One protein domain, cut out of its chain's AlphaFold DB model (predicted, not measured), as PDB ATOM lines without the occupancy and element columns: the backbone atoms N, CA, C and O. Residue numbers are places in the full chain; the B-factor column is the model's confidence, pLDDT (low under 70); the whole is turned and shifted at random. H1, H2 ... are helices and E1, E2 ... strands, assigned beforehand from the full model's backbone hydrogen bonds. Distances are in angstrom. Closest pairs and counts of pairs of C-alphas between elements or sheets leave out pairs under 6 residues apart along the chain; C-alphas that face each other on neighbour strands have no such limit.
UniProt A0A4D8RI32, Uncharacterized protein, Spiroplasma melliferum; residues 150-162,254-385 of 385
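What this domain is: This is residues 150 to 162 and 254 to 385 of the 385 residues of an uncharacterized protein of Spiroplasma melliferum (UniProt A0A4D8RI32). A strongly twisted sheet of E1, E3, E4, E7 and E8 has the helices H2 and H3 over one face; a smaller sheet, E2, E5 and E6, covers another side of H3, which sits in the angle between the two sheets. Residues 299 to 304, of which 299 and 300 belong to H3, stick out, and the short H1 lies off to one side. The 145 printed residues hold three named helices and eight named strands, in the order H1 E1 H2 H3 E2 E3 E4 E5 E6 E7 E8; the class is mixed, helices and strands. The large sheet is branched and mixed; the small one runs E2, E5, E6, antiparallel. The whole is compact, with a radius of gyration of the C-alphas of 15.7 A, spanning 51 by 37 by 29 A.

How they stand to each other: H1, residues 154 to 157, is on neither sheet. E1, residues 262 to 266, is the parallel neighbour of E8, residues 374 to 384, with N 264 and O 381 2.8 A apart. H2, residues 268 to 280, is on the branched sheet at a height of 9.6 A, along E8 at 24 degrees on the local plane; their closest C-alphas are those of Gln 268 and Leu 384, 6.3 A. H3, residues 286 to 300, is on the same face at a height of 11.7 A. H2 and H3 form a hairpin and only just touch, with 3 pairs of C-alphas within 8 A, made by residues 270 to 274 of H2 alone; the closest are Leu 274 and Ile 289, 7.3 A. They run opposite ways at a shallow tilt of 33 degrees, only just short of steep. H3 is also on the sheet of E2, residues 308 to 313, E5, residues 342 to 348, and E6, residues 351 to 354, at a height of 10.2 A: two layers, a helix on one face of a sheet. The closest C-alphas of H3 and E2 are those of Trp 287 and Leu 311, 6.8 A. N 310 and O 345 join E2 and E5 within hydrogen-bond range at 3.1 A; in the hairpin E5 and E6, N 353 and O 346 are 2.8 A apart. E3, residues 318 to 325, and E4, residues 328 to 335, form a hairpin, with N 323 and O 330 at 2.8 A. E8 lies on the other side of E4, with N 331 and O 380 at 2.8 A. E7, residues 366 to 368, forms a hairpin with E8, N 375 and O 367 at 2.8 A, on the same side of E8 as E1. Each O i to N i+4 pair in H2 and H3 is within hydrogen-bond range; H1 is too short for one.

Where its parts are: H1 begins at C-alpha 154, (-44.231, 18.135, -13.052). H2 is 18.3 A long and H3 22.0 A; E3 is 23.0 A, E4 22.5 A, E5 19.6 A and E8 32.9 A, ending at C-alpha 384, (-21.060, 20.457, -12.937).

The domain as a whole: The C-alphas farthest apart are those of Asn 303 and Gly 372, 51.2 A. Residues 163 to 253 are not printed; C-alphas 162 and 254 are 9.5 A apart across the cut. E6 to E7 is a long link, of 11 residues. Mean pLDDT of the printed part is 81.8, with 27 residues under 70, among them 303 to 317 and 338 to 343.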
ATOM      1  N   SER A 150     -50.188  22.004 -12.308       77.81
ATOM      2  CA  SER A 150     -51.006  21.335 -13.341       77.81
ATOM      3  C   SER A 150     -50.689  21.685 -14.800       77.81
ATOM      4  O   SER A 150     -51.173  21.010 -15.709       77.81
ATOM      5  N   TYR A 151     -49.934  22.754 -15.037       76.69
ATOM      6  CA  TYR A 151     -49.515  23.182 -16.368       76.69
ATOM      7  C   TYR A 151     -48.001  22.968 -16.589       76.69
ATOM      8  O   TYR A 151     -47.506  23.140 -17.699       76.69
ATOM      9  N   SER A 152     -47.245  22.607 -15.553       80.81
ATOM     10  CA  SER A 152     -45.789  22.456 -15.629       80.81
ATOM     11  C   SER A 152     -45.360  21.050 -16.053       80.81
ATOM     12  O   SER A 152     -46.170  20.125 -16.093       80.81
ATOM     13  N   VAL A 153     -44.059  20.876 -16.311       86.31
ATOM     14  CA  VAL A 153     -43.429  19.564 -16.537       86.31
ATOM     15  C   VAL A 153     -43.749  18.546 -15.437       86.31
ATOM     16  O   VAL A 153     -43.960  17.374 -15.736       86.31
ATOM     17  N   LEU A 154     -43.913  19.001 -14.188       86.69
ATOM     18  CA  LEU A 154     -44.231  18.135 -13.052       86.69
ATOM     19  C   LEU A 154     -45.566  17.399 -13.231       86.69
ATOM     20  O   LEU A 154     -45.726  16.298 -12.713       86.69
ATOM     21  N   ALA A 155     -46.526  17.988 -13.954       86.06
ATOM     22  CA  ALA A 155     -47.847  17.395 -14.146       86.06
ATOM     23  C   ALA A 155     -47.837  16.171 -15.071       86.06
ATOM     24  O   ALA A 155     -48.758  15.360 -14.991       86.06
ATOM     25  N   TRP A 156     -46.845  16.055 -15.958       87.81
ATOM     26  CA  TRP A 156     -46.824  15.014 -16.989       87.81
ATOM     27  C   TRP A 156     -45.543  14.172 -17.012       87.81
ATOM     28  O   TRP A 156     -45.609  13.031 -17.459       87.81
ATOM     29  N   ALA A 157     -44.419  14.689 -16.504       90.88
ATOM     30  CA  ALA A 157     -43.139  13.977 -16.407       90.88
ATOM     31  C   ALA A 157     -42.645  13.762 -14.958       90.88
ATOM     32  O   ALA A 157     -41.637  13.096 -14.743       90.88
ATOM     33  N   GLY A 158     -43.332  14.317 -13.949       89.88
ATOM     34  CA  GLY A 158     -42.948  14.162 -12.540       89.88
ATOM     35  C   GLY A 158     -41.690  14.941 -12.130       89.88
ATOM     36  O   GLY A 158     -41.286  15.892 -12.798       89.88
ATOM     37  N   GLU A 159     -41.114  14.581 -10.978       92.25
ATOM     38  CA  GLU A 159     -39.888  15.202 -10.448       92.25
ATOM     39  C   GLU A 159     -38.615  14.589 -11.048       92.25
ATOM     40  O   GLU A 159     -38.578  13.407 -11.379       92.25
ATOM     41  N   GLY A 160     -37.533  15.369 -11.078       93.00
ATOM     42  CA  GLY A 160     -36.219  14.917 -11.532       93.00
ATOM     43  C   GLY A 160     -36.009  15.056 -13.041       93.00
ATOM     44  O   GLY A 160     -36.637  15.890 -13.694       93.00
ATOM     45  N   TYR A 161     -35.065  14.274 -13.570       93.81
ATOM     46  CA  TYR A 161     -34.763  14.187 -14.998       93.81
ATOM     47  C   TYR A 161     -34.986  12.753 -15.468       93.81
ATOM     48  O   TYR A 161     -34.130  11.888 -15.283       93.81
ATOM     49  N   GLU A 162     -36.138  12.529 -16.092       92.50
ATOM     50  CA  GLU A 162     -36.557  11.237 -16.632       92.50
ATOM     51  C   GLU A 162     -36.554  11.308 -18.168       92.50
ATOM     52  O   GLU A 162     -37.568  11.671 -18.774       92.50
ATOM     53  N   LEU A 254     -32.284  19.105 -17.447       92.56
ATOM     54  CA  LEU A 254     -32.951  19.978 -16.487       92.56
ATOM     55  C   LEU A 254     -33.847  19.152 -15.550       92.56
ATOM     56  O   LEU A 254     -34.716  18.408 -16.000       92.56
ATOM     57  N   GLU A 255     -33.644  19.290 -14.241       92.88
ATOM     58  CA  GLU A 255     -34.462  18.634 -13.215       92.88
ATOM     59  C   GLU A 255     -35.412  19.649 -12.581       92.88
ATOM     60  O   GLU A 255     -35.046  20.808 -12.350       92.88
ATOM     61  N   THR A 256     -36.623  19.199 -12.251       88.56
ATOM     62  CA  THR A 256     -37.615  20.013 -11.533       88.56
ATOM     63  C   THR A 256     -38.185  19.261 -10.345       88.56
ATOM     64  O   THR A 256     -38.260  18.035 -10.362       88.56
ATOM     65  N   TYR A 257     -38.582  19.995  -9.306       86.94
ATOM     66  CA  TYR A 257     -39.088  19.421  -8.060       86.94
ATOM     67  C   TYR A 257     -40.344  20.155  -7.584       86.94
ATOM     68  O   TYR A 257     -40.523  21.344  -7.852       86.94
ATOM     69  N   ASN A 258     -41.207  19.476  -6.824       82.81
ATOM     70  CA  ASN A 258     -42.482  20.007  -6.330       82.81
ATOM     71  C   ASN A 258     -42.323  21.254  -5.449       82.81
ATOM     72  O   ASN A 258     -43.243  22.064  -5.346       82.81
ATOM     73  N   ASN A 259     -41.156  21.436  -4.827       78.62
ATOM     74  CA  ASN A 259     -40.828  22.638  -4.059       78.62
ATOM     75  C   ASN A 259     -40.458  23.854  -4.936       78.62
ATOM     76  O   ASN A 259     -40.170  24.919  -4.391       78.62
ATOM     77  N   GLY A 260     -40.486  23.709  -6.266       77.00
ATOM     78  CA  GLY A 260     -40.174  24.747  -7.251       77.00
ATOM     79  C   GLY A 260     -38.684  24.920  -7.543       77.00
ATOM     80  O   GLY A 260     -38.315  25.878  -8.229       77.00
ATOM     81  N   ASN A 261     -37.833  24.026  -7.029       84.62
ATOM     82  CA  ASN A 261     -36.413  24.033  -7.351       84.62
ATOM     83  C   ASN A 261     -36.179  23.562  -8.790       84.62
ATOM     84  O   ASN A 261     -36.813  22.615  -9.260       84.62
ATOM     85  N   LEU A 262     -35.215  24.205  -9.445       88.38
ATOM     86  CA  LEU A 262     -34.737  23.861 -10.783       88.38
ATOM     87  C   LEU A 262     -33.250  23.514 -10.706       88.38
ATOM     88  O   LEU A 262     -32.492  24.243 -10.063       88.38
ATOM     89  N   VAL A 263     -32.824  22.439 -11.369       93.50
ATOM     90  CA  VAL A 263     -31.410  22.037 -11.412       93.50
ATOM     91  C   VAL A 263     -30.946  21.897 -12.853       93.50
ATOM     92  O   VAL A 263     -31.435  21.053 -13.593       93.50
ATOM     93  N   PHE A 264     -29.961  22.700 -13.232       95.12
ATOM     94  CA  PHE A 264     -29.270  22.616 -14.511       95.12
ATOM     95  C   PHE A 264     -27.997  21.792 -14.349       95.12
ATOM     96  O   PHE A 264     -27.202  22.052 -13.444       95.12
ATOM     97  N   LYS A 265     -27.751  20.851 -15.256       96.50
ATOM     98  CA  LYS A 265     -26.465  20.166 -15.390       96.50
ATOM     99  C   LYS A 265     -25.658  20.828 -16.496       96.50
ATOM    100  O   LYS A 265     -26.083  20.889 -17.645       96.50
ATOM    101  N   LEU A 266     -24.509  21.373 -16.122       95.88
ATOM    102  CA  LEU A 266     -23.638  22.163 -16.979       95.88
ATOM    103  C   LEU A 266     -22.330  21.415 -17.213       95.88
ATOM    104  O   LEU A 266     -21.761  20.844 -16.284       95.88
ATOM    105  N   ASN A 267     -21.816  21.481 -18.438       94.06
ATOM    106  CA  ASN A 267     -20.437  21.084 -18.693       94.06
ATOM    107  C   ASN A 267     -19.450  22.089 -18.057       94.06
ATOM    108  O   ASN A 267     -19.828  23.183 -17.621       94.06
ATOM    109  N   GLN A 268     -18.172  21.711 -18.030       94.06
ATOM    110  CA  GLN A 268     -17.111  22.493 -17.398       94.06
ATOM    111  C   GLN A 268     -16.990  23.919 -17.939       94.06
ATOM    112  O   GLN A 268     -16.837  24.850 -17.148       94.06
ATOM    113  N   ASP A 269     -17.071  24.095 -19.257       93.19
ATOM    114  CA  ASP A 269     -16.867  25.395 -19.895       93.19
ATOM    115  C   ASP A 269     -17.996  26.364 -19.529       93.19
ATOM    116  O   ASP A 269     -17.738  27.453 -19.024       93.19
ATOM    117  N   ILE A 270     -19.252  25.922 -19.650       93.88
ATOM    118  CA  ILE A 270     -20.428  26.735 -19.308       93.88
ATOM    119  C   ILE A 270     -20.436  27.068 -17.814       93.88
ATOM    120  O   ILE A 270     -20.745  28.197 -17.428       93.88
ATOM    121  N   PHE A 271     -20.087  26.103 -16.958       95.19
ATOM    122  CA  PHE A 271     -20.006  26.322 -15.515       95.19
ATOM    123  C   PHE A 271     -18.932  27.364 -15.158       95.19
ATOM    124  O   PHE A 271     -19.189  28.275 -14.369       95.19
ATOM    125  N   ASN A 272     -17.751  27.274 -15.774       92.62
ATOM    126  CA  ASN A 272     -16.661  28.228 -15.571       92.62
ATOM    127  C   ASN A 272     -17.012  29.629 -16.082       92.62
ATOM    128  O   ASN A 272     -16.734  30.614 -15.397       92.62
ATOM    129  N   ASP A 273     -17.650  29.725 -17.249       91.81
ATOM    130  CA  ASP A 273     -18.105  30.995 -17.816       91.81
ATOM    131  C   ASP A 273     -19.119  31.680 -16.901       91.81
ATOM    132  O   ASP A 273     -19.029  32.884 -16.644       91.81
ATOM    133  N   LEU A 274     -20.041  30.902 -16.338       92.44
ATOM    134  CA  LEU A 274     -21.041  31.382 -15.397       92.44
ATOM    135  C   LEU A 274     -20.407  31.873 -14.085       92.44
ATOM    136  O   LEU A 274     -20.740  32.961 -13.615       92.44
ATOM    137  N   LEU A 275     -19.448  31.131 -13.518       92.00
ATOM    138  CA  LEU A 275     -18.694  31.572 -12.335       92.00
ATOM    139  C   LEU A 275     -17.904  32.857 -12.605       92.00
ATOM    140  O   LEU A 275     -17.994  33.808 -11.831       92.00
ATOM    141  N   SER A 276     -17.194  32.909 -13.733       91.12
ATOM    142  CA  SER A 276     -16.432  34.074 -14.197       91.12
ATOM    143  C   SER A 276     -17.327  35.302 -14.377       91.12
ATOM    144  O   SER A 276     -16.948  36.403 -13.973       91.12
ATOM    145  N   TYR A 277     -18.532  35.129 -14.934       90.75
ATOM    146  CA  TYR A 277     -19.524  36.198 -15.031       90.75
ATOM    147  C   TYR A 277     -19.935  36.695 -13.642       90.75
ATOM    148  O   TYR A 277     -19.909  37.897 -13.391       90.75
ATOM    149  N   ILE A 278     -20.245  35.781 -12.719       90.31
ATOM    150  CA  ILE A 278     -20.667  36.128 -11.358       90.31
ATOM    151  C   ILE A 278     -19.550  36.852 -10.588       90.31
ATOM    152  O   ILE A 278     -19.818  37.823  -9.890       90.31
ATOM    153  N   ASP A 279     -18.295  36.422 -10.718       88.50
ATOM    154  CA  ASP A 279     -17.155  37.031 -10.016       88.50
ATOM    155  C   ASP A 279     -16.832  38.453 -10.490       88.50
ATOM    156  O   ASP A 279     -16.337  39.276  -9.719       88.50
ATOM    157  N   LYS A 280     -17.111  38.759 -11.760       88.75
ATOM    158  CA  LYS A 280     -16.805  40.065 -12.364       88.75
ATOM    159  C   LYS A 280     -17.860  41.131 -12.083       88.75
ATOM    160  O   LYS A 280     -17.586  42.313 -12.285       88.75
ATOM    161  N   GLN A 281     -19.058  40.741 -11.659       83.19
ATOM    162  CA  GLN A 281     -20.191  41.652 -11.541       83.19
ATOM    163  C   GLN A 281     -20.434  42.061 -10.089       83.19
ATOM    164  O   GLN A 281     -20.605  41.231  -9.202       83.19
ATOM    165  N   LYS A 282     -20.514  43.374  -9.848       77.50
ATOM    166  CA  LYS A 282     -20.849  43.925  -8.522       77.50
ATOM    167  C   LYS A 282     -22.320  43.696  -8.154       77.50
ATOM    168  O   LYS A 282     -22.645  43.542  -6.981       77.50
ATOM    169  N   TYR A 283     -23.195  43.693  -9.158       75.81
ATOM    170  CA  TYR A 283     -24.625  43.437  -9.028       75.81
ATOM    171  C   TYR A 283     -25.050  42.530 -10.173       75.81
ATOM    172  O   TYR A 283     -24.794  42.845 -11.332       75.81
ATOM    173  N   ILE A 284     -25.691  41.412  -9.846       77.88
ATOM    174  CA  ILE A 284     -26.139  40.436 -10.837       77.88
ATOM    175  C   ILE A 284     -27.644  40.375 -10.778       77.88
ATOM    176  O   ILE A 284     -28.230  40.119  -9.724       77.88
ATOM    177  N   ASN A 285     -28.260  40.576 -11.933       78.00
ATOM    178  CA  ASN A 285     -29.645  40.228 -12.104       78.00
ATOM    179  C   ASN A 285     -29.731  38.744 -12.480       78.00
ATOM    180  O   ASN A 285     -29.079  38.318 -13.434       78.00
ATOM    181  N   TYR A 286     -30.528  37.948 -11.761       80.50
ATOM    182  CA  TYR A 286     -30.678  36.518 -12.068       80.50
ATOM    183  C   TYR A 286     -31.146  36.283 -13.514       80.50
ATOM    184  O   TYR A 286     -30.811  35.264 -14.109       80.50
ATOM    185  N   TRP A 287     -31.842  37.251 -14.122       79.44
ATOM    186  CA  TRP A 287     -32.205  37.231 -15.541       79.44
ATOM    187  C   TRP A 287     -31.008  37.071 -16.480       79.44
ATOM    188  O   TRP A 287     -31.119  36.403 -17.506       79.44
ATOM    189  N   ASP A 288     -29.862  37.664 -16.149       83.00
ATOM    190  CA  ASP A 288     -28.684  37.610 -17.011       83.00
ATOM    191  C   ASP A 288     -28.068  36.210 -17.035       83.00
ATOM    192  O   ASP A 288     -27.573  35.780 -18.073       83.00
ATOM    193  N   ILE A 289     -28.203  35.455 -15.940       87.94
ATOM    194  CA  ILE A 289     -27.824  34.041 -15.889       87.94
ATOM    195  C   ILE A 289     -28.631  33.232 -16.909       87.94
ATOM    196  O   ILE A 289     -28.066  32.476 -17.697       87.94
ATOM    197  N   PHE A 290     -29.943  33.443 -16.969       84.56
ATOM    198  CA  PHE A 290     -30.795  32.750 -17.933       84.56
ATOM    199  C   PHE A 290     -30.535  33.165 -19.379       84.56
ATOM    200  O   PHE A 290     -30.552  32.306 -20.259       84.56
ATOM    201  N   LYS A 291     -30.222  34.443 -19.635       82.94
ATOM    202  CA  LYS A 291     -29.775  34.877 -20.971       82.94
ATOM    203  C   LYS A 291     -28.525  34.124 -21.408       82.94
ATOM    204  O   LYS A 291     -28.459  33.713 -22.560       82.94
ATOM    205  N   ILE A 292     -27.551  33.949 -20.510       88.06
ATOM    206  CA  ILE A 292     -26.324  33.198 -20.805       88.06
ATOM    207  C   ILE A 292     -26.682  31.766 -21.201       88.06
ATOM    208  O   ILE A 292     -26.302  31.341 -22.284       88.06
ATOM    209  N   LEU A 293     -27.483  31.059 -20.401       89.50
ATOM    210  CA  LEU A 293     -27.877  29.673 -20.693       89.50
ATOM    211  C   LEU A 293     -28.621  29.553 -22.033       89.50
ATOM    212  O   LEU A 293     -28.245  28.763 -22.894       89.50
ATOM    213  N   ILE A 294     -29.634  30.388 -22.267       85.56
ATOM    214  CA  ILE A 294     -30.402  30.356 -23.519       85.56
ATOM    215  C   ILE A 294     -29.498  30.642 -24.726       85.56
ATOM    216  O   ILE A 294     -29.582  29.947 -25.740       85.56
ATOM    217  N   ASN A 295     -28.601  31.627 -24.628       84.56
ATOM    218  CA  ASN A 295     -27.682  31.970 -25.714       84.56
ATOM    219  C   ASN A 295     -26.614  30.898 -25.950       84.56
ATOM    220  O   ASN A 295     -26.260  30.638 -27.102       84.56
ATOM    221  N   THR A 296     -26.122  30.258 -24.892       90.06
ATOM    222  CA  THR A 296     -25.186  29.137 -24.981       90.06
ATOM    223  C   THR A 296     -25.819  27.965 -25.718       90.06
ATOM    224  O   THR A 296     -25.256  27.497 -26.707       90.06
ATOM    225  N   TYR A 297     -27.017  27.538 -25.313       87.94
ATOM    226  CA  TYR A 297     -27.725  26.479 -26.027       87.94
ATOM    227  C   TYR A 297     -28.032  26.880 -27.476       87.94
ATOM    228  O   TYR A 297     -27.737  26.114 -28.391       87.94
ATOM    229  N   ARG A 298     -28.524  28.104 -27.719       84.62
ATOM    230  CA  ARG A 298     -28.763  28.621 -29.080       84.62
ATOM    231  C   ARG A 298     -27.522  28.490 -29.964       84.62
ATOM    232  O   ARG A 298     -27.633  28.098 -31.119       84.62
ATOM    233  N   SER A 299     -26.355  28.833 -29.421       85.94
ATOM    234  CA  SER A 299     -25.076  28.789 -30.138       85.94
ATOM    235  C   SER A 299     -24.592  27.360 -30.404       85.94
ATOM    236  O   SER A 299     -23.751  27.160 -31.274       85.94
ATOM    237  N   SER A 300     -25.119  26.368 -29.681       86.25
ATOM    238  CA  SER A 300     -24.810  24.950 -29.892       86.25
ATOM    239  C   SER A 300     -25.599  24.309 -31.045       86.25
ATOM    240  O   SER A 300     -25.241  23.224 -31.502       86.25
ATOM    241  N   LEU A 301     -26.652  24.968 -31.544       82.19
ATOM    242  CA  LEU A 301     -27.497  24.450 -32.620       82.19
ATOM    243  C   LEU A 301     -26.834  24.637 -33.992       82.19
ATOM    244  O   LEU A 301     -26.391  25.730 -34.337       82.19
ATOM    245  N   GLN A 302     -26.825  23.579 -34.811       71.81
ATOM    246  CA  GLN A 302     -26.226  23.600 -36.159       71.81
ATOM    247  C   GLN A 302     -26.950  24.547 -37.128       71.81
ATOM    248  O   GLN A 302     -26.309  25.190 -37.953       71.81
ATOM    249  N   ASN A 303     -28.276  24.646 -37.011       68.50
ATOM    250  CA  ASN A 303     -29.116  25.572 -37.764       68.50
ATOM    251  C   ASN A 303     -29.899  26.398 -36.742       68.50
ATOM    252  O   ASN A 303     -30.953  25.939 -36.304       68.50
ATOM    253  N   PRO A 304     -29.382  27.555 -36.293       63.75
ATOM    254  CA  PRO A 304     -30.033  28.330 -35.249       63.75
ATOM    255  C   PRO A 304     -31.375  28.835 -35.772       63.75
ATOM    256  O   PRO A 304     -31.449  29.811 -36.521       63.75
ATOM    257  N   THR A 305     -32.445  28.154 -35.383       58.34
ATOM    258  CA  THR A 305     -33.801  28.587 -35.665       58.34
ATOM    259  C   THR A 305     -34.026  29.926 -34.962       58.34
ATOM    260  O   THR A 305     -33.606  30.094 -33.811       58.34
ATOM    261  N   PRO A 306     -34.626  30.928 -35.627       60.88
ATOM    262  CA  PRO A 306     -34.953  32.185 -34.977       60.88
ATOM    263  C   PRO A 306     -36.039  31.918 -33.937       60.88
ATOM    264  O   PRO A 306     -37.213  31.745 -34.247       60.88
ATOM    265  N   TRP A 307     -35.599  31.830 -32.695       67.19
ATOM    266  CA  TRP A 307     -36.433  31.653 -31.526       67.19
ATOM    267  C   TRP A 307     -36.363  32.904 -30.645       67.19
ATOM    268  O   TRP A 307     -35.325  33.571 -30.559       67.19
ATOM    269  N   ASP A 308     -37.484  33.243 -30.024       64.56
ATOM    270  CA  ASP A 308     -37.601  34.398 -29.146       64.56
ATOM    271  C   ASP A 308     -37.508  33.916 -27.700       64.56
ATOM    272  O   ASP A 308     -38.083  32.897 -27.324       64.56
ATOM    273  N   TYR A 309     -36.814  34.666 -26.855       64.69
ATOM    274  CA  TYR A 309     -36.930  34.492 -25.414       64.69
ATOM    275  C   TYR A 309     -37.381  35.806 -24.797       64.69
ATOM    276  O   TYR A 309     -36.942  36.885 -25.199       64.69
ATOM    277  N   ASN A 310     -38.260  35.720 -23.805       65.19
ATOM    278  CA  ASN A 310     -38.691  36.886 -23.047       65.19
ATOM    279  C   ASN A 310     -38.541  36.624 -21.570       65.19
ATOM    280  O   ASN A 310     -38.956  35.595 -21.032       65.19
ATOM    281  N   LEU A 311     -37.943  37.620 -20.950       66.06
ATOM    282  CA  LEU A 311     -37.617  37.678 -19.553       66.06
ATOM    283  C   LEU A 311     -38.412  38.849 -18.999       66.06
ATOM    284  O   LEU A 311     -38.031  40.005 -19.184       66.06
ATOM    285  N   GLN A 312     -39.551  38.544 -18.384       60.97
ATOM    286  CA  GLN A 312     -40.467  39.558 -17.880       60.97
ATOM    287  C   GLN A 312     -40.551  39.488 -16.358       60.97
ATOM    288  O   GLN A 312     -40.801  38.426 -15.789       60.97
ATOM    289  N   SER A 313     -40.384  40.641 -15.707       59.59
ATOM    290  CA  SER A 313     -40.639  40.810 -14.279       59.59
ATOM    291  C   SER A 313     -41.615  41.950 -14.059       59.59
ATOM    292  O   SER A 313     -41.365  43.070 -14.507       59.59
ATOM    293  N   TYR A 314     -42.685  41.685 -13.319       56.53
ATOM    294  CA  TYR A 314     -43.507  42.737 -12.742       56.53
ATOM    295  C   TYR A 314     -43.042  42.964 -11.292       56.53
ATOM    296  O   TYR A 314     -43.197  42.103 -10.428       56.53
ATOM    297  N   ASN A 315     -42.421  44.125 -11.048       54.91
ATOM    298  CA  ASN A 315     -41.944  44.625  -9.745       54.91
ATOM    299  C   ASN A 315     -40.853  43.790  -9.030       54.91
ATOM    300  O   ASN A 315     -41.134  43.044  -8.088       54.91
ATOM    301  N   PRO A 316     -39.565  43.985  -9.370       55.50
ATOM    302  CA  PRO A 316     -38.464  43.198  -8.833       55.50
ATOM    303  C   PRO A 316     -37.941  43.790  -7.516       55.50
ATOM    304  O   PRO A 316     -36.798  44.235  -7.440       55.50
ATOM    305  N   THR A 317     -38.732  43.773  -6.437       66.50
ATOM    306  CA  THR A 317     -38.072  43.736  -5.118       66.50
ATOM    307  C   THR A 317     -37.651  42.295  -4.870       66.50
ATOM    308  O   THR A 317     -38.339  41.524  -4.201       66.50
ATOM    309  N   SER A 318     -36.537  41.911  -5.495       76.50
ATOM    310  CA  SER A 318     -35.867  40.649  -5.228       76.50
ATOM    311  C   SER A 318     -34.388  40.863  -4.948       76.50
ATOM    312  O   SER A 318     -33.768  41.805  -5.439       76.50
ATOM    313  N   THR A 319     -33.817  39.983  -4.134       83.19
ATOM    314  CA  THR A 319     -32.368  39.911  -3.924       83.19
ATOM    315  C   THR A 319     -31.881  38.539  -4.350       83.19
ATOM    316  O   THR A 319     -32.579  37.543  -4.156       83.19
ATOM    317  N   THR A 320     -30.700  38.494  -4.957       86.19
ATOM    318  CA  THR A 320     -30.085  37.250  -5.418       86.19
ATOM    319  C   THR A 320     -28.808  37.009  -4.632       86.19
ATOM    320  O   THR A 320     -27.944  37.881  -4.562       86.19
ATOM    321  N   ASN A 321     -28.701  35.831  -4.028       89.62
ATOM    322  CA  ASN A 321     -27.506  35.355  -3.346       89.62
ATOM    323  C   ASN A 321     -26.930  34.149  -4.097       89.62
ATOM    324  O   ASN A 321     -27.677  33.357  -4.669       89.62
ATOM    325  N   PHE A 322     -25.606  34.003  -4.076       91.69
ATOM    326  CA  PHE A 322     -24.903  32.911  -4.743       91.69
ATOM    327  C   PHE A 322     -24.083  32.118  -3.731       91.69
ATOM    328  O   PHE A 322     -23.239  32.675  -3.032       91.69
ATOM    329  N   ILE A 323     -24.295  30.807  -3.693       93.06
ATOM    330  CA  ILE A 323     -23.529  29.871  -2.870       93.06
ATOM    331  C   ILE A 323     -22.699  29.007  -3.817       93.06
ATOM    332  O   ILE A 323     -23.244  28.256  -4.624       93.06
ATOM    333  N   LYS A 324     -21.374  29.145  -3.740       92.44
ATOM    334  CA  LYS A 324     -20.413  28.472  -4.623       92.44
ATOM    335  C   LYS A 324     -19.802  27.264  -3.928       92.44
ATOM    336  O   LYS A 324     -19.274  27.392  -2.827       92.44
ATOM    337  N   ASN A 325     -19.802  26.129  -4.615       90.56
ATOM    338  CA  ASN A 325     -19.107  24.904  -4.239       90.56
ATOM    339  C   ASN A 325     -18.221  24.434  -5.400       90.56
ATOM    340  O   ASN A 325     -18.376  24.875  -6.535       90.56
ATOM    341  N   GLN A 326     -17.321  23.481  -5.140       86.00
ATOM    342  CA  GLN A 326     -16.400  22.961  -6.166       86.00
ATOM    343  C   GLN A 326     -17.106  22.355  -7.392       86.00
ATOM    344  O   GLN A 326     -16.543  22.376  -8.479       86.00
ATOM    345  N   LYS A 327     -18.312  21.799  -7.220       92.69
ATOM    346  CA  LYS A 327     -19.084  21.138  -8.289       92.69
ATOM    347  C   LYS A 327     -20.510  21.666  -8.444       92.69
ATOM    348  O   LYS A 327     -21.305  21.076  -9.171       92.69
ATOM    349  N   SER A 328     -20.862  22.737  -7.741       94.50
ATOM    350  CA  SER A 328     -22.185  23.333  -7.877       94.50
ATOM    351  C   SER A 328     -22.191  24.818  -7.560       94.50
ATOM    352  O   SER A 328     -21.378  25.319  -6.784       94.50
ATOM    353  N   LEU A 329     -23.142  25.519  -8.158       95.25
ATOM    354  CA  LEU A 329     -23.509  26.877  -7.812       95.25
ATOM    355  C   LEU A 329     -25.000  26.887  -7.498       95.25
ATOM    356  O   LEU A 329     -25.808  26.469  -8.321       95.25
ATOM    357  N   ILE A 330     -25.369  27.413  -6.338       94.94
ATOM    358  CA  ILE A 330     -26.767  27.625  -5.969       94.94
ATOM    359  C   ILE A 330     -27.056  29.120  -6.045       94.94
ATOM    360  O   ILE A 330     -26.374  29.929  -5.415       94.94
ATOM    361  N   MET A 331     -28.079  29.474  -6.809       92.25
ATOM    362  CA  MET A 331     -28.650  30.806  -6.885       92.25
ATOM    363  C   MET A 331     -29.931  30.846  -6.052       92.25
ATOM    364  O   MET A 331     -30.909  30.159  -6.344       92.25
ATOM    365  N   GLU A 332     -29.918  31.662  -5.006       90.25
ATOM    366  CA  GLU A 332     -31.048  31.893  -4.114       90.25
ATOM    367  C   GLU A 332     -31.703  33.227  -4.464       90.25
ATOM    368  O   GLU A 332     -31.086  34.282  -4.311       90.25
ATOM    369  N   ILE A 333     -32.952  33.194  -4.924       86.62
ATOM    370  CA  ILE A 333     -33.720  34.391  -5.268       86.62
ATOM    371  C   ILE A 333     -34.771  34.615  -4.184       86.62
ATOM    372  O   ILE A 333     -35.694  33.817  -4.020       86.62
ATOM    373  N   LYS A 334     -34.626  35.707  -3.434       86.00
ATOM    374  CA  LYS A 334     -35.585  36.137  -2.413       86.00
ATOM    375  C   LYS A 334     -36.518  37.178  -3.000       86.00
ATOM    376  O   LYS A 334     -36.061  38.262  -3.350       86.00
ATOM    377  N   TYR A 335     -37.802  36.869  -3.067       82.00
ATOM    378  CA  TYR A 335     -38.872  37.744  -3.530       82.00
ATOM    379  C   TYR A 335     -39.636  38.312  -2.343       82.00
ATOM    380  O   TYR A 335     -40.042  37.565  -1.463       82.00
ATOM    381  N   PHE A 336     -39.898  39.616  -2.331       80.31
ATOM    382  CA  PHE A 336     -40.636  40.259  -1.238       80.31
ATOM    383  C   PHE A 336     -42.125  40.480  -1.551       80.31
ATOM    384  O   PHE A 336     -42.715  41.480  -1.140       80.31
ATOM    385  N   GLN A 337     -42.720  39.563  -2.312       73.94
ATOM    386  CA  GLN A 337     -44.128  39.583  -2.707       73.94
ATOM    387  C   GLN A 337     -44.683  38.165  -2.787       73.94
ATOM    388  O   GLN A 337     -43.963  37.245  -3.173       73.94
ATOM    389  N   THR A 338     -45.963  38.002  -2.445       62.00
ATOM    390  CA  THR A 338     -46.628  36.704  -2.241       62.00
ATOM    391  C   THR A 338     -46.584  35.784  -3.460       62.00
ATOM    392  O   THR A 338     -46.612  34.567  -3.302       62.00
ATOM    393  N   TYR A 339     -46.477  36.361  -4.659       61.97
ATOM    394  CA  TYR A 339     -46.344  35.636  -5.916       61.97
ATOM    395  C   TYR A 339     -45.219  36.265  -6.741       61.97
ATOM    396  O   TYR A 339     -45.359  37.414  -7.169       61.97
ATOM    397  N   PRO A 340     -44.087  35.572  -6.947       61.19
ATOM    398  CA  PRO A 340     -43.021  36.089  -7.789       61.19
ATOM    399  C   PRO A 340     -43.512  36.152  -9.236       61.19
ATOM    400  O   PRO A 340     -43.595  35.128  -9.899       61.19
ATOM    401  N   ASP A 341     -43.844  37.342  -9.736       60.97
ATOM    402  CA  ASP A 341     -44.237  37.539 -11.137       60.97
ATOM    403  C   ASP A 341     -42.985  37.687 -12.024       60.97
ATOM    404  O   ASP A 341     -42.697  38.744 -12.595       60.97
ATOM    405  N   SER A 342     -42.166  36.630 -12.035       63.31
ATOM    406  CA  SER A 342     -41.004  36.470 -12.909       63.31
ATOM    407  C   SER A 342     -41.238  35.317 -13.871       63.31
ATOM    408  O   SER A 342     -41.442  34.183 -13.443       63.31
ATOM    409  N   LYS A 343     -41.199  35.608 -15.172       67.69
ATOM    410  CA  LYS A 343     -41.451  34.656 -16.256       67.69
ATOM    411  C   LYS A 343     -40.231  34.515 -17.163       67.69
ATOM    412  O   LYS A 343     -39.800  35.498 -17.768       67.69
ATOM    413  N   ILE A 344     -39.700  33.296 -17.268       70.00
ATOM    414  CA  ILE A 344     -38.621  32.950 -18.201       70.00
ATOM    415  C   ILE A 344     -39.240  32.113 -19.296       70.00
ATOM    416  O   ILE A 344     -39.437  30.908 -19.149       70.00
ATOM    417  N   ASN A 345     -39.566  32.780 -20.391       70.50
ATOM    418  CA  ASN A 345     -40.263  32.137 -21.478       70.50
ATOM    419  C   ASN A 345     -39.309  31.839 -22.616       70.50
ATOM    420  O   ASN A 345     -38.569  32.710 -23.083       70.50
ATOM    421  N   PHE A 346     -39.407  30.609 -23.079       69.25
ATOM    422  CA  PHE A 346     -38.864  30.156 -24.333       69.25
ATOM    423  C   PHE A 346     -39.958  30.192 -25.396       69.25
ATOM    424  O   PHE A 346     -41.056  29.725 -25.110       69.25
ATOM    425  N   GLY A 347     -39.698  30.736 -26.586       70.12
ATOM    426  CA  GLY A 347     -40.710  30.847 -27.631       70.12
ATOM    427  C   GLY A 347     -40.224  30.622 -29.059       70.12
ATOM    428  O   GLY A 347     -39.083  30.905 -29.420       70.12
ATOM    429  N   TYR A 348     -41.124  30.101 -29.890       71.06
ATOM    430  CA  TYR A 348     -40.881  29.770 -31.295       71.06
ATOM    431  C   TYR A 348     -42.199  29.849 -32.086       71.06
ATOM    432  O   TYR A 348     -43.220  29.391 -31.589       71.06
ATOM    433  N   HIS A 349     -42.219  30.457 -33.280       67.62
ATOM    434  CA  HIS A 349     -43.443  30.677 -34.089       67.62
ATOM    435  C   HIS A 349     -44.643  31.297 -33.336       67.62
ATOM    436  O   HIS A 349     -45.799  30.953 -33.578       67.62
ATOM    437  N   GLY A 350     -44.377  32.211 -32.398       66.12
ATOM    438  CA  GLY A 350     -45.423  32.840 -31.584       66.12
ATOM    439  C   GLY A 350     -45.973  31.955 -30.458       66.12
ATOM    440  O   GLY A 350     -46.900  32.375 -29.765       66.12
ATOM    441  N   TRP A 351     -45.398  30.765 -30.257       75.31
ATOM    442  CA  TRP A 351     -45.610  29.908 -29.093       75.31
ATOM    443  C   TRP A 351     -44.635  30.241 -27.986       75.31
ATOM    444  O   TRP A 351     -43.544  30.744 -28.252       75.31
ATOM    445  N   ALA A 352     -45.007  29.905 -26.753       75.44
ATOM    446  CA  ALA A 352     -44.105  30.014 -25.624       75.44
ATOM    447  C   ALA A 352     -44.346  28.944 -24.557       75.44
ATOM    448  O   ALA A 352     -45.475  28.490 -24.347       75.44
ATOM    449  N   TYR A 353     -43.276  28.580 -23.858       75.69
ATOM    450  CA  TYR A 353     -43.284  27.745 -22.669       75.69
ATOM    451  C   TYR A 353     -42.454  28.406 -21.566       75.69
ATOM    452  O   TYR A 353     -41.345  28.883 -21.817       75.69
ATOM    453  N   ASN A 354     -42.998  28.447 -20.351       76.06
ATOM    454  CA  ASN A 354     -42.299  28.964 -19.182       76.06
ATOM    455  C   ASN A 354     -41.737  27.788 -18.384       76.06
ATOM    456  O   ASN A 354     -42.477  26.885 -17.997       76.06
ATOM    457  N   PHE A 355     -40.440  27.821 -18.104       71.94
ATOM    458  CA  PHE A 355     -39.792  26.816 -17.254       71.94
ATOM    459  C   PHE A 355     -39.982  27.097 -15.761       71.94
ATOM    460  O   PHE A 355     -39.622  26.281 -14.914       71.94
ATOM    461  N   TRP A 356     -40.516  28.272 -15.427       71.12
ATOM    462  CA  TRP A 356     -40.741  28.688 -14.058       71.12
ATOM    463  C   TRP A 356     -41.949  27.976 -13.463       71.12
ATOM    464  O   TRP A 356     -43.074  28.111 -13.943       71.12
ATOM    465  N   ILE A 357     -41.715  27.254 -12.374       69.75
ATOM    466  CA  ILE A 357     -42.774  26.699 -11.538       69.75
ATOM    467  C   ILE A 357     -42.986  27.683 -10.393       69.75
ATOM    468  O   ILE A 357     -42.023  28.077  -9.732       69.75
ATOM    469  N   HIS A 358     -44.237  28.080 -10.154       69.75
ATOM    470  CA  HIS A 358     -44.609  28.862  -8.976       69.75
ATOM    471  C   HIS A 358     -45.066  27.898  -7.877       69.75
ATOM    472  O   HIS A 358     -46.241  27.515  -7.858       69.75
ATOM    473  N   PRO A 359     -44.174  27.445  -6.979       67.88
ATOM    474  CA  PRO A 359     -44.609  26.611  -5.874       67.88
ATOM    475  C   PRO A 359     -45.427  27.463  -4.898       67.88
ATOM    476  O   PRO A 359     -45.220  28.672  -4.756       67.88
ATOM    477  N   ASN A 360     -46.343  26.819  -4.184       73.69
ATOM    478  CA  ASN A 360     -47.029  27.483  -3.084       73.69
ATOM    479  C   ASN A 360     -46.024  27.805  -1.962       73.69
ATOM    480  O   ASN A 360     -45.127  26.993  -1.702       73.69
ATOM    481  N   PRO A 361     -46.175  28.944  -1.264       76.38
ATOM    482  CA  PRO A 361     -45.383  29.222  -0.075       76.38
ATOM    483  C   PRO A 361     -45.564  28.136   0.994       76.38
ATOM    484  O   PRO A 361     -46.679  27.770   1.366       76.38
ATOM    485  N   THR A 362     -44.450  27.639   1.511       79.88
ATOM    486  CA  THR A 362     -44.320  26.676   2.603       79.88
ATOM    487  C   THR A 362     -43.418  27.263   3.687       79.88
ATOM    488  O   THR A 362     -42.783  28.302   3.502       79.88
ATOM    489  N   LYS A 363     -43.311  26.583   4.834       77.06
ATOM    490  CA  LYS A 363     -42.367  26.980   5.893       77.06
ATOM    491  C   LYS A 363     -40.896  26.917   5.454       77.06
ATOM    492  O   LYS A 363     -40.058  27.533   6.098       77.06
ATOM    493  N   GLU A 364     -40.580  26.162   4.404       79.62
ATOM    494  CA  GLU A 364     -39.203  25.936   3.943       79.62
ATOM    495  C   GLU A 364     -38.753  26.959   2.895       79.62
ATOM    496  O   GLU A 364     -37.561  27.229   2.764       79.62
ATOM    497  N   ASN A 365     -39.700  27.548   2.160       81.31
ATOM    498  CA  ASN A 365     -39.436  28.487   1.069       81.31
ATOM    499  C   ASN A 365     -40.105  29.859   1.285       81.31
ATOM    500  O   ASN A 365     -40.178  30.659   0.358       81.31
ATOM    501  N   SER A 366     -40.582  30.164   2.495       86.88
ATOM    502  CA  SER A 366     -41.073  31.498   2.854       86.88
ATOM    503  C   SER A 366     -40.783  31.844   4.312       86.88
ATOM    504  O   SER A 366     -40.614  30.962   5.155       86.88
ATOM    505  N   GLY A 367     -40.703  33.137   4.616       89.31
ATOM    506  CA  GLY A 367     -40.369  33.620   5.952       89.31
ATOM    507  C   GLY A 367     -40.484  35.133   6.079       89.31
ATOM    508  O   GLY A 367     -41.076  35.788   5.228       89.31
ATOM    509  N   TYR A 368     -39.914  35.679   7.151       89.44
ATOM    510  CA  TYR A 368     -39.793  37.118   7.383       89.44
ATOM    511  C   TYR A 368     -38.314  37.470   7.556       89.44
ATOM    512  O   TYR A 368     -37.577  36.713   8.192       89.44
ATOM    513  N   ASP A 369     -37.866  38.565   6.947       86.50
ATOM    514  CA  ASP A 369     -36.502  39.062   7.126       86.50
ATOM    515  C   ASP A 369     -36.322  39.770   8.482       86.50
ATOM    516  O   ASP A 369     -37.236  39.817   9.311       86.50
ATOM    517  N   SER A 370     -35.122  40.303   8.731       86.62
ATOM    518  CA  SER A 370     -34.791  41.001   9.982       86.62
ATOM    519  C   SER A 370     -35.644  42.243  10.241       86.62
ATOM    520  O   SER A 370     -35.788  42.634  11.396       86.62
ATOM    521  N   ASP A 371     -36.221  42.830   9.191       86.56
ATOM    522  CA  ASP A 371     -37.070  44.020   9.262       86.56
ATOM    523  C   ASP A 371     -38.563  43.646   9.352       86.56
ATOM    524  O   ASP A 371     -39.440  44.510   9.321       86.56
ATOM    525  N   GLY A 372     -38.875  42.349   9.469       86.94
ATOM    526  CA  GLY A 372     -40.240  41.836   9.532       86.94
ATOM    527  C   GLY A 372     -40.954  41.829   8.180       86.94
ATOM    528  O   GLY A 372     -42.178  41.687   8.138       86.94
ATOM    529  N   LYS A 373     -40.229  41.967   7.064       87.69
ATOM    530  CA  LYS A 373     -40.804  41.899   5.721       87.69
ATOM    531  C   LYS A 373     -40.913  40.447   5.278       87.69
ATOM    532  O   LYS A 373     -39.939  39.697   5.304       87.69
ATOM    533  N   TRP A 374     -42.107  40.049   4.852       88.06
ATOM    534  CA  TRP A 374     -42.323  38.707   4.323       88.06
ATOM    535  C   TRP A 374     -41.523  38.490   3.030       88.06
ATOM    536  O   TRP A 374     -41.452  39.385   2.181       88.06
ATOM    537  N   PHE A 375     -40.961  37.295   2.862       86.38
ATOM    538  CA  PHE A 375     -40.292  36.879   1.636       86.38
ATOM    539  C   PHE A 375     -40.640  35.441   1.235       86.38
ATOM    540  O   PHE A 375     -40.915  34.583   2.074       86.38
ATOM    541  N   PHE A 376     -40.531  35.182  -0.065       85.75
ATOM    542  CA  PHE A 376     -40.503  33.868  -0.696       85.75
ATOM    543  C   PHE A 376     -39.099  33.599  -1.248       85.75
ATOM    544  O   PHE A 376     -38.476  34.491  -1.819       85.75
ATOM    545  N   LEU A 377     -38.580  32.389  -1.071       85.69
ATOM    546  CA  LEU A 377     -37.239  31.978  -1.473       85.69
ATOM    547  C   LEU A 377     -37.325  30.888  -2.538       85.69
ATOM    548  O   LEU A 377     -37.824  29.800  -2.270       85.69
ATOM    549  N   GLN A 378     -36.746  31.146  -3.704       83.81
ATOM    550  CA  GLN A 378     -36.579  30.146  -4.753       83.81
ATOM    551  C   GLN A 378     -35.109  29.788  -4.927       83.81
ATOM    552  O   GLN A 378     -34.243  30.664  -4.866       83.81
ATOM    553  N   LYS A 379     -34.828  28.502  -5.151       88.38
ATOM    554  CA  LYS A 379     -33.469  28.004  -5.371       88.38
ATOM    555  C   LYS A 379     -33.337  27.420  -6.766       88.38
ATOM    556  O   LYS A 379     -34.150  26.601  -7.189       88.38
ATOM    557  N   ILE A 380     -32.282  27.830  -7.453       90.62
ATOM    558  CA  ILE A 380     -31.857  27.243  -8.718       90.62
ATOM    559  C   ILE A 380     -30.437  26.750  -8.530       90.62
ATOM    560  O   ILE A 380     -29.579  27.488  -8.048       90.62
ATOM    561  N   GLU A 381     -30.195  25.503  -8.891       94.69
ATOM    562  CA  GLU A 381     -28.882  24.889  -8.787       94.69
ATOM    563  C   GLU A 381     -28.292  24.657 -10.177       94.69
ATOM    564  O   GLU A 381     -28.973  24.233 -11.104       94.69
ATOM    565  N   PHE A 382     -27.000  24.922 -10.310       96.25
ATOM    566  CA  PHE A 382     -26.194  24.621 -11.481       96.25
ATOM    567  C   PHE A 382     -25.135  23.607 -11.048       96.25
ATOM    568  O   PHE A 382     -24.239  23.952 -10.275       96.25
ATOM    569  N   LYS A 383     -25.251  22.353 -11.487       96.81
ATOM    570  CA  LYS A 383     -24.330  21.255 -11.161       96.81
ATOM    571  C   LYS A 383     -23.361  21.021 -12.310       96.81
ATOM    572  O   LYS A 383     -23.779  20.946 -13.459       96.81
ATOM    573  N   LEU A 384     -22.085  20.870 -11.987       93.62
ATOM    574  CA  LEU A 384     -21.060  20.457 -12.937       93.62
ATOM    575  C   LEU A 384     -21.148  18.939 -13.171       93.62
ATOM    576  O   LEU A 384     -21.113  18.184 -12.191       93.62
ATOM    577  N   ILE A 385     -21.253  18.510 -14.434       88.81
ATOM    578  CA  ILE A 385     -21.236  17.089 -14.846       88.81
ATOM    579  C   ILE A 385     -19.882  16.620 -15.359       88.81
ATOM    580  O   ILE A 385     -19.206  17.404 -16.063       88.81
TER     581      ILE A 385